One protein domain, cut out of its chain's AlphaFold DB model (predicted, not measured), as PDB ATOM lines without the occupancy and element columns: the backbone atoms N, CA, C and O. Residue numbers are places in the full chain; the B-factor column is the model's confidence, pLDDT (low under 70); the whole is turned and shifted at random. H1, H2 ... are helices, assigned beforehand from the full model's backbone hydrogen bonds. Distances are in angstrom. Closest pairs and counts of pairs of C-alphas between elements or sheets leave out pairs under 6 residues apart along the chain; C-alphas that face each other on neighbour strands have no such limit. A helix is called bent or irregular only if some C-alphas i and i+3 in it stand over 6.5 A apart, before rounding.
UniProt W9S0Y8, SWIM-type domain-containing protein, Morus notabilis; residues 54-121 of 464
ATOM      1  N   GLN A  54     369.837 385.827 614.149       86.50
ATOM      2  CA  GLN A  54     370.650 384.724 613.614       86.50
ATOM      3  C   GLN A  54     372.102 384.747 614.140       86.50
ATOM      4  O   GLN A  54     372.692 383.699 614.379       86.50
ATOM      5  N   GLU A  55     372.646 385.936 614.406       88.31
ATOM      6  CA  GLU A  55     373.930 386.110 615.093       88.31
ATOM      7  C   GLU A  55     373.862 385.582 616.536       88.31
ATOM      8  O   GLU A  55     374.685 384.755 616.926       88.31
ATOM      9  N   THR A  56     372.836 385.971 617.302       89.31
ATOM     10  CA  THR A  56     372.611 385.483 618.672       89.31
ATOM     11  C   THR A  56     372.409 383.966 618.711       89.31
ATOM     12  O   THR A  56     373.006 383.305 619.557       89.31
ATOM     13  N   CYS A  57     371.642 383.393 617.778       89.81
ATOM     14  CA  CYS A  57     371.495 381.943 617.636       89.81
ATOM     15  C   CYS A  57     372.852 381.266 617.393       89.81
ATOM     16  O   CYS A  57     373.179 380.313 618.095       89.81
ATOM     17  N   SER A  58     373.674 381.798 616.479       90.06
ATOM     18  CA  SER A  58     375.009 381.244 616.203       90.06
ATOM     19  C   SER A  58     375.950 381.316 617.412       90.06
ATOM     20  O   SER A  58     376.750 380.409 617.623       90.06
ATOM     21  N   ALA A  59     375.839 382.365 618.234       89.38
ATOM     22  CA  ALA A  59     376.643 382.530 619.442       89.38
ATOM     23  C   ALA A  59     376.203 381.572 620.563       89.38
ATOM     24  O   ALA A  59     377.051 380.977 621.227       89.38
ATOM     25  N   ILE A  60     374.890 381.379 620.742       89.88
ATOM     26  CA  ILE A  60     374.314 380.411 621.691       89.88
ATOM     27  C   ILE A  60     374.705 378.981 621.299       89.88
ATOM     28  O   ILE A  60     375.196 378.221 622.130       89.88
ATOM     29  N   GLU A  61     374.539 378.618 620.027       90.44
ATOM     30  CA  GLU A  61     374.930 377.308 619.503       90.44
ATOM     31  C   GLU A  61     376.429 377.051 619.681       90.44
ATOM     32  O   GLU A  61     376.824 376.007 620.203       90.44
ATOM     33  N   PHE A  62     377.267 378.027 619.326       87.56
ATOM     34  CA  PHE A  62     378.710 377.949 619.525       87.56
ATOM     35  C   PHE A  62     379.070 377.776 621.006       87.56
ATOM     36  O   PHE A  62     379.867 376.899 621.338       87.56
ATOM     37  N   TYR A  63     378.435 378.525 621.916       87.88
ATOM     38  CA  TYR A  63     378.606 378.345 623.361       87.88
ATOM     39  C   TYR A  63     378.256 376.917 623.807       87.88
ATOM     40  O   TYR A  63     379.038 376.283 624.519       87.88
ATOM     41  N   HIS A  64     377.123 376.371 623.356       88.31
ATOM     42  CA  HIS A  64     376.724 374.997 623.674       88.31
ATOM     43  C   HIS A  64     377.666 373.946 623.075       88.31
ATOM     44  O   HIS A  64     377.957 372.952 623.744       88.31
ATOM     45  N   ASN A  65     378.201 374.165 621.871       86.38
ATOM     46  CA  ASN A  65     379.227 373.301 621.295       86.38
ATOM     47  C   ASN A  65     380.518 373.332 622.126       86.38
ATOM     48  O   ASN A  65     381.038 372.279 622.494       86.38
ATOM     49  N   GLN A  66     380.994 374.520 622.513       81.94
ATOM     50  CA  GLN A  66     382.181 374.651 623.359       81.94
ATOM     51  C   GLN A  66     381.974 374.057 624.752       81.94
ATOM     52  O   GLN A  66     382.883 373.414 625.276       81.94
ATOM     53  N   MET A  67     380.777 374.193 625.324       85.19
ATOM     54  CA  MET A  67     380.385 373.487 626.542       85.19
ATOM     55  C   MET A  67     380.459 371.970 626.331       85.19
ATOM     56  O   MET A  67     381.112 371.294 627.117       85.19
ATOM     57  N   LYS A  68     379.875 371.423 625.257       86.94
ATOM     58  CA  LYS A  68     379.901 369.981 624.958       86.94
ATOM     59  C   LYS A  68     381.335 369.454 624.815       86.94
ATOM     60  O   LYS A  68     381.683 368.473 625.463       86.94
ATOM     61  N   VAL A  69     382.175 370.131 624.029       84.00
ATOM     62  CA  VAL A  69     383.570 369.733 623.768       84.00
ATOM     63  C   VAL A  69     384.455 369.863 625.014       84.00
ATOM     64  O   VAL A  69     385.283 368.991 625.261       84.00
ATOM     65  N   ARG A  70     384.303 370.919 625.826       81.44
ATOM     66  CA  ARG A  70     385.171 371.159 627.001       81.44
ATOM     67  C   ARG A  70     384.692 370.487 628.286       81.44
ATOM     68  O   ARG A  70     385.523 370.197 629.147       81.44
ATOM     69  N   LEU A  71     383.386 370.254 628.431       83.75
ATOM     70  CA  LEU A  71     382.816 369.564 629.586       83.75
ATOM     71  C   LEU A  71     382.968 368.049 629.446       83.75
ATOM     72  O   LEU A  71     383.457 367.420 630.375       83.75
ATOM     73  N   LEU A  72     382.593 367.471 628.296       82.31
ATOM     74  CA  LEU A  72     382.498 366.013 628.117       82.31
ATOM     75  C   LEU A  72     383.824 365.323 627.744       82.31
ATOM     76  O   LEU A  72     383.861 364.103 627.610       82.31
ATOM     77  N   ASN A  73     384.914 366.078 627.582       80.88
ATOM     78  CA  ASN A  73     386.254 365.550 627.284       80.88
ATOM     79  C   ASN A  73     387.076 365.256 628.559       80.88
ATOM     80  O   ASN A  73     388.305 365.329 628.556       80.88
ATOM     81  N   GLU A  74     386.413 364.990 629.685       85.81
ATOM     82  CA  GLU A  74     387.087 364.703 630.948       85.81
ATOM     83  C   GLU A  74     387.390 363.207 631.102       85.81
ATOM     84  O   GLU A  74     386.524 362.355 630.896       85.81
ATOM     85  N   LYS A  75     388.635 362.880 631.476       85.81
ATOM     86  CA  LYS A  75     389.139 361.491 631.462       85.81
ATOM     87  C   LYS A  75     388.588 360.632 632.599       85.81
ATOM     88  O   LYS A  75     388.572 359.409 632.488       85.81
ATOM     89  N   ASN A  76     388.189 361.255 633.707       87.38
ATOM     90  CA  ASN A  76     387.679 360.568 634.888       87.38
ATOM     91  C   ASN A  76     386.158 360.784 635.002       87.38
ATOM     92  O   ASN A  76     385.748 361.878 635.377       87.38
ATOM     93  N   PRO A  77     385.308 359.771 634.758       86.38
ATOM     94  CA  PRO A  77     383.856 359.952 634.758       86.38
ATOM     95  C   PRO A  77     383.262 360.265 636.141       86.38
ATOM     96  O   PRO A  77     382.137 360.754 636.224       86.38
ATOM     97  N   ILE A  78     383.997 360.025 637.234       89.00
ATOM     98  CA  ILE A  78     383.518 360.278 638.604       89.00
ATOM     99  C   ILE A  78     383.290 361.779 638.838       89.00
ATOM    100  O   ILE A  78     382.403 362.162 639.600       89.00
ATOM    101  N   VAL A  79     384.042 362.657 638.161       88.94
ATOM    102  CA  VAL A  79     383.930 364.106 638.389       88.94
ATOM    103  C   VAL A  79     382.622 364.704 637.867       88.94
ATOM    104  O   VAL A  79     382.195 365.731 638.381       88.94
ATOM    105  N   TYR A  80     381.918 364.040 636.943       87.12
ATOM    106  CA  TYR A  80     380.591 364.484 636.496       87.12
ATOM    107  C   TYR A  80     379.535 364.449 637.615       87.12
ATOM    108  O   TYR A  80     378.511 365.117 637.508       87.12
ATOM    109  N   GLN A  81     379.780 363.703 638.699       89.88
ATOM    110  CA  GLN A  81     378.918 363.674 639.889       89.88
ATOM    111  C   GLN A  81     379.224 364.815 640.878       89.88
ATOM    112  O   GLN A  81     378.497 365.001 641.852       89.88
ATOM    113  N   ARG A  82     380.309 365.571 640.661       93.44
ATOM    114  CA  ARG A  82     380.787 366.625 641.559       93.44
ATOM    115  C   ARG A  82     380.320 368.005 641.102       93.44
ATOM    116  O   ARG A  82     380.851 368.575 640.151       93.44
ATOM    117  N   THR A  83     379.363 368.571 641.833       92.88
ATOM    118  CA  THR A  83     378.847 369.930 641.595       92.88
ATOM    119  C   THR A  83     379.937 370.997 641.696       92.88
ATOM    120  O   THR A  83     379.927 371.951 640.926       92.88
ATOM    121  N   ASP A  84     380.897 370.837 642.610       93.62
ATOM    122  CA  ASP A  84     382.006 371.779 642.790       93.62
ATOM    123  C   ASP A  84     382.958 371.782 641.584       93.62
ATOM    124  O   ASP A  84     383.291 372.847 641.067       93.62
ATOM    125  N   TRP A  85     383.299 370.598 641.061       93.06
ATOM    126  CA  TRP A  85     384.033 370.463 639.798       93.06
ATOM    127  C   TRP A  85     383.252 371.051 638.616       93.06
ATOM    128  O   TRP A  85     383.836 371.748 637.790       93.06
ATOM    129  N   LEU A  86     381.938 370.813 638.534       91.00
ATOM    130  CA  LEU A  86     381.106 371.337 637.448       91.00
ATOM    131  C   LEU A  86     381.090 372.873 637.436       91.00
ATOM    132  O   LEU A  86     381.263 373.475 636.377       91.00
ATOM    133  N   VAL A  87     380.910 373.508 638.599       91.44
ATOM    134  CA  VAL A  87     380.909 374.975 638.732       91.44
ATOM    135  C   VAL A  87     382.283 375.562 638.403       91.44
ATOM    136  O   VAL A  87     382.355 376.535 637.651       91.44
ATOM    137  N   ASP A  88     383.370 374.953 638.893       90.62
ATOM    138  CA  ASP A  88     384.734 375.359 638.538       90.62
ATOM    139  C   ASP A  88     384.978 375.257 637.025       90.62
ATOM    140  O   ASP A  88     385.350 376.245 636.391       90.62
ATOM    141  N   LYS A  89     384.679 374.104 636.413       88.75
ATOM    142  CA  LYS A  89     384.864 373.859 634.974       88.75
ATOM    143  C   LYS A  89     384.037 374.827 634.120       88.75
ATOM    144  O   LYS A  89     384.536 375.346 633.117       88.75
ATOM    145  N   LEU A  90     382.787 375.094 634.506       88.81
ATOM    146  CA  LEU A  90     381.926 376.051 633.809       88.81
ATOM    147  C   LEU A  90     382.514 377.462 633.854       88.81
ATOM    148  O   LEU A  90     382.653 378.079 632.800       88.81
ATOM    149  N   ASN A  91     382.918 377.945 635.031       87.06
ATOM    150  CA  ASN A  91     383.474 379.288 635.170       87.06
ATOM    151  C   ASN A  91     384.854 379.412 634.504       87.06
ATOM    152  O   ASN A  91     385.019 380.236 633.607       87.06
ATOM    153  N   THR A  92     385.828 378.579 634.886       84.81
ATOM    154  CA  THR A  92     387.250 378.765 634.536       84.81
ATOM    155  C   THR A  92     387.634 378.272 633.140       84.81
ATOM    156  O   THR A  92     388.602 378.774 632.562       84.81
ATOM    157  N   LYS A  93     386.906 377.294 632.576       82.44
ATOM    158  CA  LYS A  93     387.220 376.685 631.267       82.44
ATOM    159  C   LYS A  93     386.209 376.998 630.173       82.44
ATOM    160  O   LYS A  93     386.607 377.137 629.021       82.44
ATOM    161  N   ILE A  94     384.915 377.058 630.475       85.12
ATOM    162  CA  ILE A  94     383.884 377.217 629.435       85.12
ATOM    163  C   ILE A  94     383.550 378.697 629.256       85.12
ATOM    164  O   ILE A  94     383.784 379.250 628.182       85.12
ATOM    165  N   HIS A  95     383.094 379.357 630.321       86.25
ATOM    166  CA  HIS A  95     382.678 380.754 630.294       86.25
ATOM    167  C   HIS A  95     383.860 381.704 630.058       86.25
ATOM    168  O   HIS A  95     383.816 382.510 629.128       86.25
ATOM    169  N   SER A  96     384.954 381.570 630.824       83.81
ATOM    170  CA  SER A  96     386.149 382.406 630.635       83.81
ATOM    171  C   SER A  96     386.748 382.296 629.230       83.81
ATOM    172  O   SER A  96     387.127 383.316 628.659       83.81
ATOM    173  N   TYR A  97     386.834 381.094 628.645       79.31
ATOM    174  CA  TYR A  97     387.438 380.936 627.313       79.31
ATOM    175  C   TYR A  97     386.514 381.422 626.196       79.31
ATOM    176  O   TYR A  97     387.008 381.995 625.233       79.31
ATOM    177  N   PHE A  98     385.191 381.272 626.337       81.12
ATOM    178  CA  PHE A  98     384.235 381.868 625.401       81.12
ATOM    179  C   PHE A  98     384.389 383.398 625.343       81.12
ATOM    180  O   PHE A  98     384.562 383.953 624.263       81.12
ATOM    181  N   TRP A  99     384.435 384.078 626.495       80.62
ATOM    182  CA  TRP A  99     384.653 385.530 626.534       80.62
ATOM    183  C   TRP A  99     386.031 385.960 626.015       80.62
ATOM    184  O   TRP A  99     386.134 386.987 625.348       80.62
ATOM    185  N   LEU A 100     387.088 385.184 626.282       78.25
ATOM    186  CA  LEU A 100     388.427 385.462 625.748       78.25
ATOM    187  C   LEU A 100     388.508 385.278 624.224       78.25
ATOM    188  O   LEU A 100     389.259 386.001 623.576       78.25
ATOM    189  N   ASP A 101     387.733 384.361 623.638       74.19
ATOM    190  CA  ASP A 101     387.653 384.213 622.180       74.19
ATOM    191  C   ASP A 101     386.846 385.326 621.500       74.19
ATOM    192  O   ASP A 101     387.111 385.653 620.340       74.19
ATOM    193  N   GLU A 102     385.904 385.933 622.218       73.50
ATOM    194  CA  GLU A 102     385.153 387.109 621.774       73.50
ATOM    195  C   GLU A 102     385.920 388.431 621.962       73.50
ATOM    196  O   GLU A 102     385.570 389.445 621.356       73.50
ATOM    197  N   TYR A 103     386.986 388.439 622.767       75.81
ATOM    198  CA  TYR A 103     387.781 389.634 623.036       75.81
ATOM    199  C   TYR A 103     388.628 390.054 621.821       75.81
ATOM    200  O   TYR A 103     389.447 389.292 621.309       75.81
ATOM    201  N   SER A 104     388.484 391.306 621.379       67.06
ATOM    202  CA  SER A 104     389.147 391.820 620.171       67.06
ATOM    203  C   SER A 104     390.672 391.926 620.282       67.06
ATOM    204  O   SER A 104     391.359 391.774 619.279       67.06
ATOM    205  N   GLY A 105     391.216 392.137 621.485       71.62
ATOM    206  CA  GLY A 105     392.663 392.154 621.749       71.62
ATOM    207  C   GLY A 105     393.257 390.775 622.072       71.62
ATOM    208  O   GLY A 105     394.324 390.690 622.672       71.62
ATOM    209  N   LYS A 106     392.574 389.664 621.751       72.31
ATOM    210  CA  LYS A 106     393.015 388.307 622.144       72.31
ATOM    211  C   LYS A 106     394.343 387.855 621.533       72.31
ATOM    212  O   LYS A 106     394.925 386.869 621.993       72.31
ATOM    213  N   ASP A 107     394.817 388.543 620.501       71.50
ATOM    214  CA  ASP A 107     396.114 388.276 619.883       71.50
ATOM    215  C   ASP A 107     397.280 388.874 620.692       71.50
ATOM    216  O   ASP A 107     398.354 388.274 620.725       71.50
ATOM    217  N   ASP A 108     397.050 389.921 621.497       78.12
ATOM    218  CA  ASP A 108     398.037 390.427 622.472       78.12
ATOM    219  C   ASP A 108     398.335 389.388 623.576       78.12
ATOM    220  O   ASP A 108     399.423 389.345 624.160       78.12
ATOM    221  N   PHE A 109     397.380 388.487 623.826       70.94
ATOM    222  CA  PHE A 109     397.497 387.372 624.766       70.94
ATOM    223  C   PHE A 109     398.015 386.073 624.125       70.94
ATOM    224  O   PHE A 109     398.066 385.046 624.806       70.94
ATOM    225  N   ALA A 110     398.452 386.085 622.857       70.00
ATOM    226  CA  ALA A 110     398.902 384.884 622.140       70.00
ATOM    227  C   ALA A 110     399.985 384.083 622.892       70.00
ATOM    228  O   ALA A 110     399.960 382.856 622.865       70.00
ATOM    229  N   ARG A 111     400.872 384.746 623.650       71.88
ATOM    230  CA  ARG A 111     401.909 384.088 624.476       71.88
ATOM    231  C   ARG A 111     401.372 383.211 625.618       71.88
ATOM    232  O   ARG A 111     402.120 382.411 626.166       71.88
ATOM    233  N   TYR A 112     400.106 383.384 625.999       68.81
ATOM    234  CA  TYR A 112     399.420 382.572 627.007       68.81
ATOM    235  C   TYR A 112     398.435 381.569 626.389       68.81
ATOM    236  O   TYR A 112     397.918 380.711 627.105       68.81
ATOM    237  N   ARG A 113     398.174 381.664 625.076       66.06
ATOM    238  CA  ARG A 113     397.186 380.850 624.360       66.06
ATOM    239  C   ARG A 113     397.592 379.376 624.401       66.06
ATOM    240  O   ARG A 113     398.556 378.973 623.758       66.06
ATOM    241  N   LYS A 114     396.831 378.565 625.139       68.25
ATOM    242  CA  LYS A 114     396.918 377.098 625.070       68.25
ATOM    243  C   LYS A 114     396.063 376.588 623.913       68.25
ATOM    244  O   LYS A 114     395.059 377.209 623.576       68.25
ATOM    245  N   GLU A 115     396.404 375.430 623.358       66.00
ATOM    246  CA  GLU A 115     395.623 374.791 622.284       66.00
ATOM    247  C   GLU A 115     394.157 374.554 622.700       66.00
ATOM    248  O   GLU A 115     393.244 374.825 621.927       66.00
ATOM    249  N   GLU A 116     393.920 374.197 623.972       63.50
ATOM    250  CA  GLU A 116     392.584 374.077 624.592       63.50
ATOM    251  C   GLU A 116     391.692 375.330 624.451       63.50
ATOM    252  O   GLU A 116     390.465 375.254 624.602       63.50
ATOM    253  N   TRP A 117     392.296 376.505 624.244       66.19
ATOM    254  CA  TRP A 117     391.596 377.790 624.226       66.19
ATOM    255  C   TRP A 117     390.995 378.096 622.860       66.19
ATOM    256  O   TRP A 117     390.023 378.836 622.813       66.19
ATOM    257  N   VAL A 118     391.504 377.509 621.772       65.75
ATOM    258  CA  VAL A 118     391.043 377.815 620.412       65.75
ATOM    259  C   VAL A 118     389.649 377.226 620.191       65.75
ATOM    260  O   VAL A 118     389.503 376.056 619.847       65.75
ATOM    261  N   SER A 119     388.605 378.034 620.383       70.56
ATOM    262  CA  SER A 119     387.229 377.629 620.063       70.56
ATOM    263  C   SER A 119     386.922 377.721 618.566       70.56
ATOM    264  O   SER A 119     385.964 377.117 618.095       70.56
ATOM    265  N   GLY A 120     387.723 378.487 617.822       77.94
ATOM    266  CA  GLY A 120     387.430 378.871 616.444       77.94
ATOM    267  C   GLY A 120     386.481 380.070 616.374       77.94
ATOM    268  O   GLY A 120     386.404 380.877 617.299       77.94
ATOM    269  N   LEU A 121     385.776 380.197 615.253       82.94
ATOM    270  CA  LEU A 121     384.813 381.266 614.993       82.94
ATOM    271  C   LEU A 121     383.376 380.732 615.043       82.94
ATOM    272  O   LEU A 121     383.117 379.605 614.613       82.94
TER     273      LEU A 121
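Overview. This is residues 54 to 121 of the 464 residues of the protein "SWIM-type domain-containing protein" of Morus notabilis (UniProt W9S0Y8). Two long helices, H1 and the nearly straight H3, slant steeply to each other with little contact; short H2 sits in the turn joining them, and the unnamed tail, residues 103 to 121, loops out and folds back. The 68 printed residues hold three named helices in the order H1, H2, H3, all helix in class. The flat whole, 36 by 33 by 17 A, is only just compact, close to loose, with a radius of gyration of the C-alphas of 13.1 A.

Arrangement. Start at H1, residues 54 to 71; its residues 67 to 71 alone only just touch H3a, residues 83 to 92, with 3 pairs of C-alphas within 8 A, the closest being Leu 71 and Lys 89, 7.2 A apart. They run opposite ways at a steep tilt of 53 degrees. H1 is close but not clearly touching H3b, residues 95 to 102; their closest C-alphas, Tyr 63 and Phe 98, are 6.9 A apart. H2, residues 77 to 81, and H3a only just touch, only at the corner, with 3 pairs within 8 A; the closest C-alphas, Val 79 and Trp 85, are 6.5 A apart. Every O i to N i+4 pair is within hydrogen-bond range in H1, H3a and H3b; H2 has 0 of 1, but 2 of 2 O i to N i+3 pairs.

Along the chain. Find C-alpha 54 at (370.650, 384.724, 613.614); from there H1 runs 25.2 A. H2 spans 8.0 A. H3, residues 83 to 102, was assigned as one helix by its hydrogen bonds but is bent, with C-alphas 92 and 95 6.5 A apart; H3a spans 14.1 A and H3b 10.9 A, ending at C-alpha 102, (385.153, 387.109, 621.774).

Size, cuts and confidence. The C-alphas farthest apart, Gln 54 and Ile 78, are 37.3 A apart. The printed part has no cut, and both links are tight. Look for pLDDT under 70 at residue 104 and residues 112 to 118.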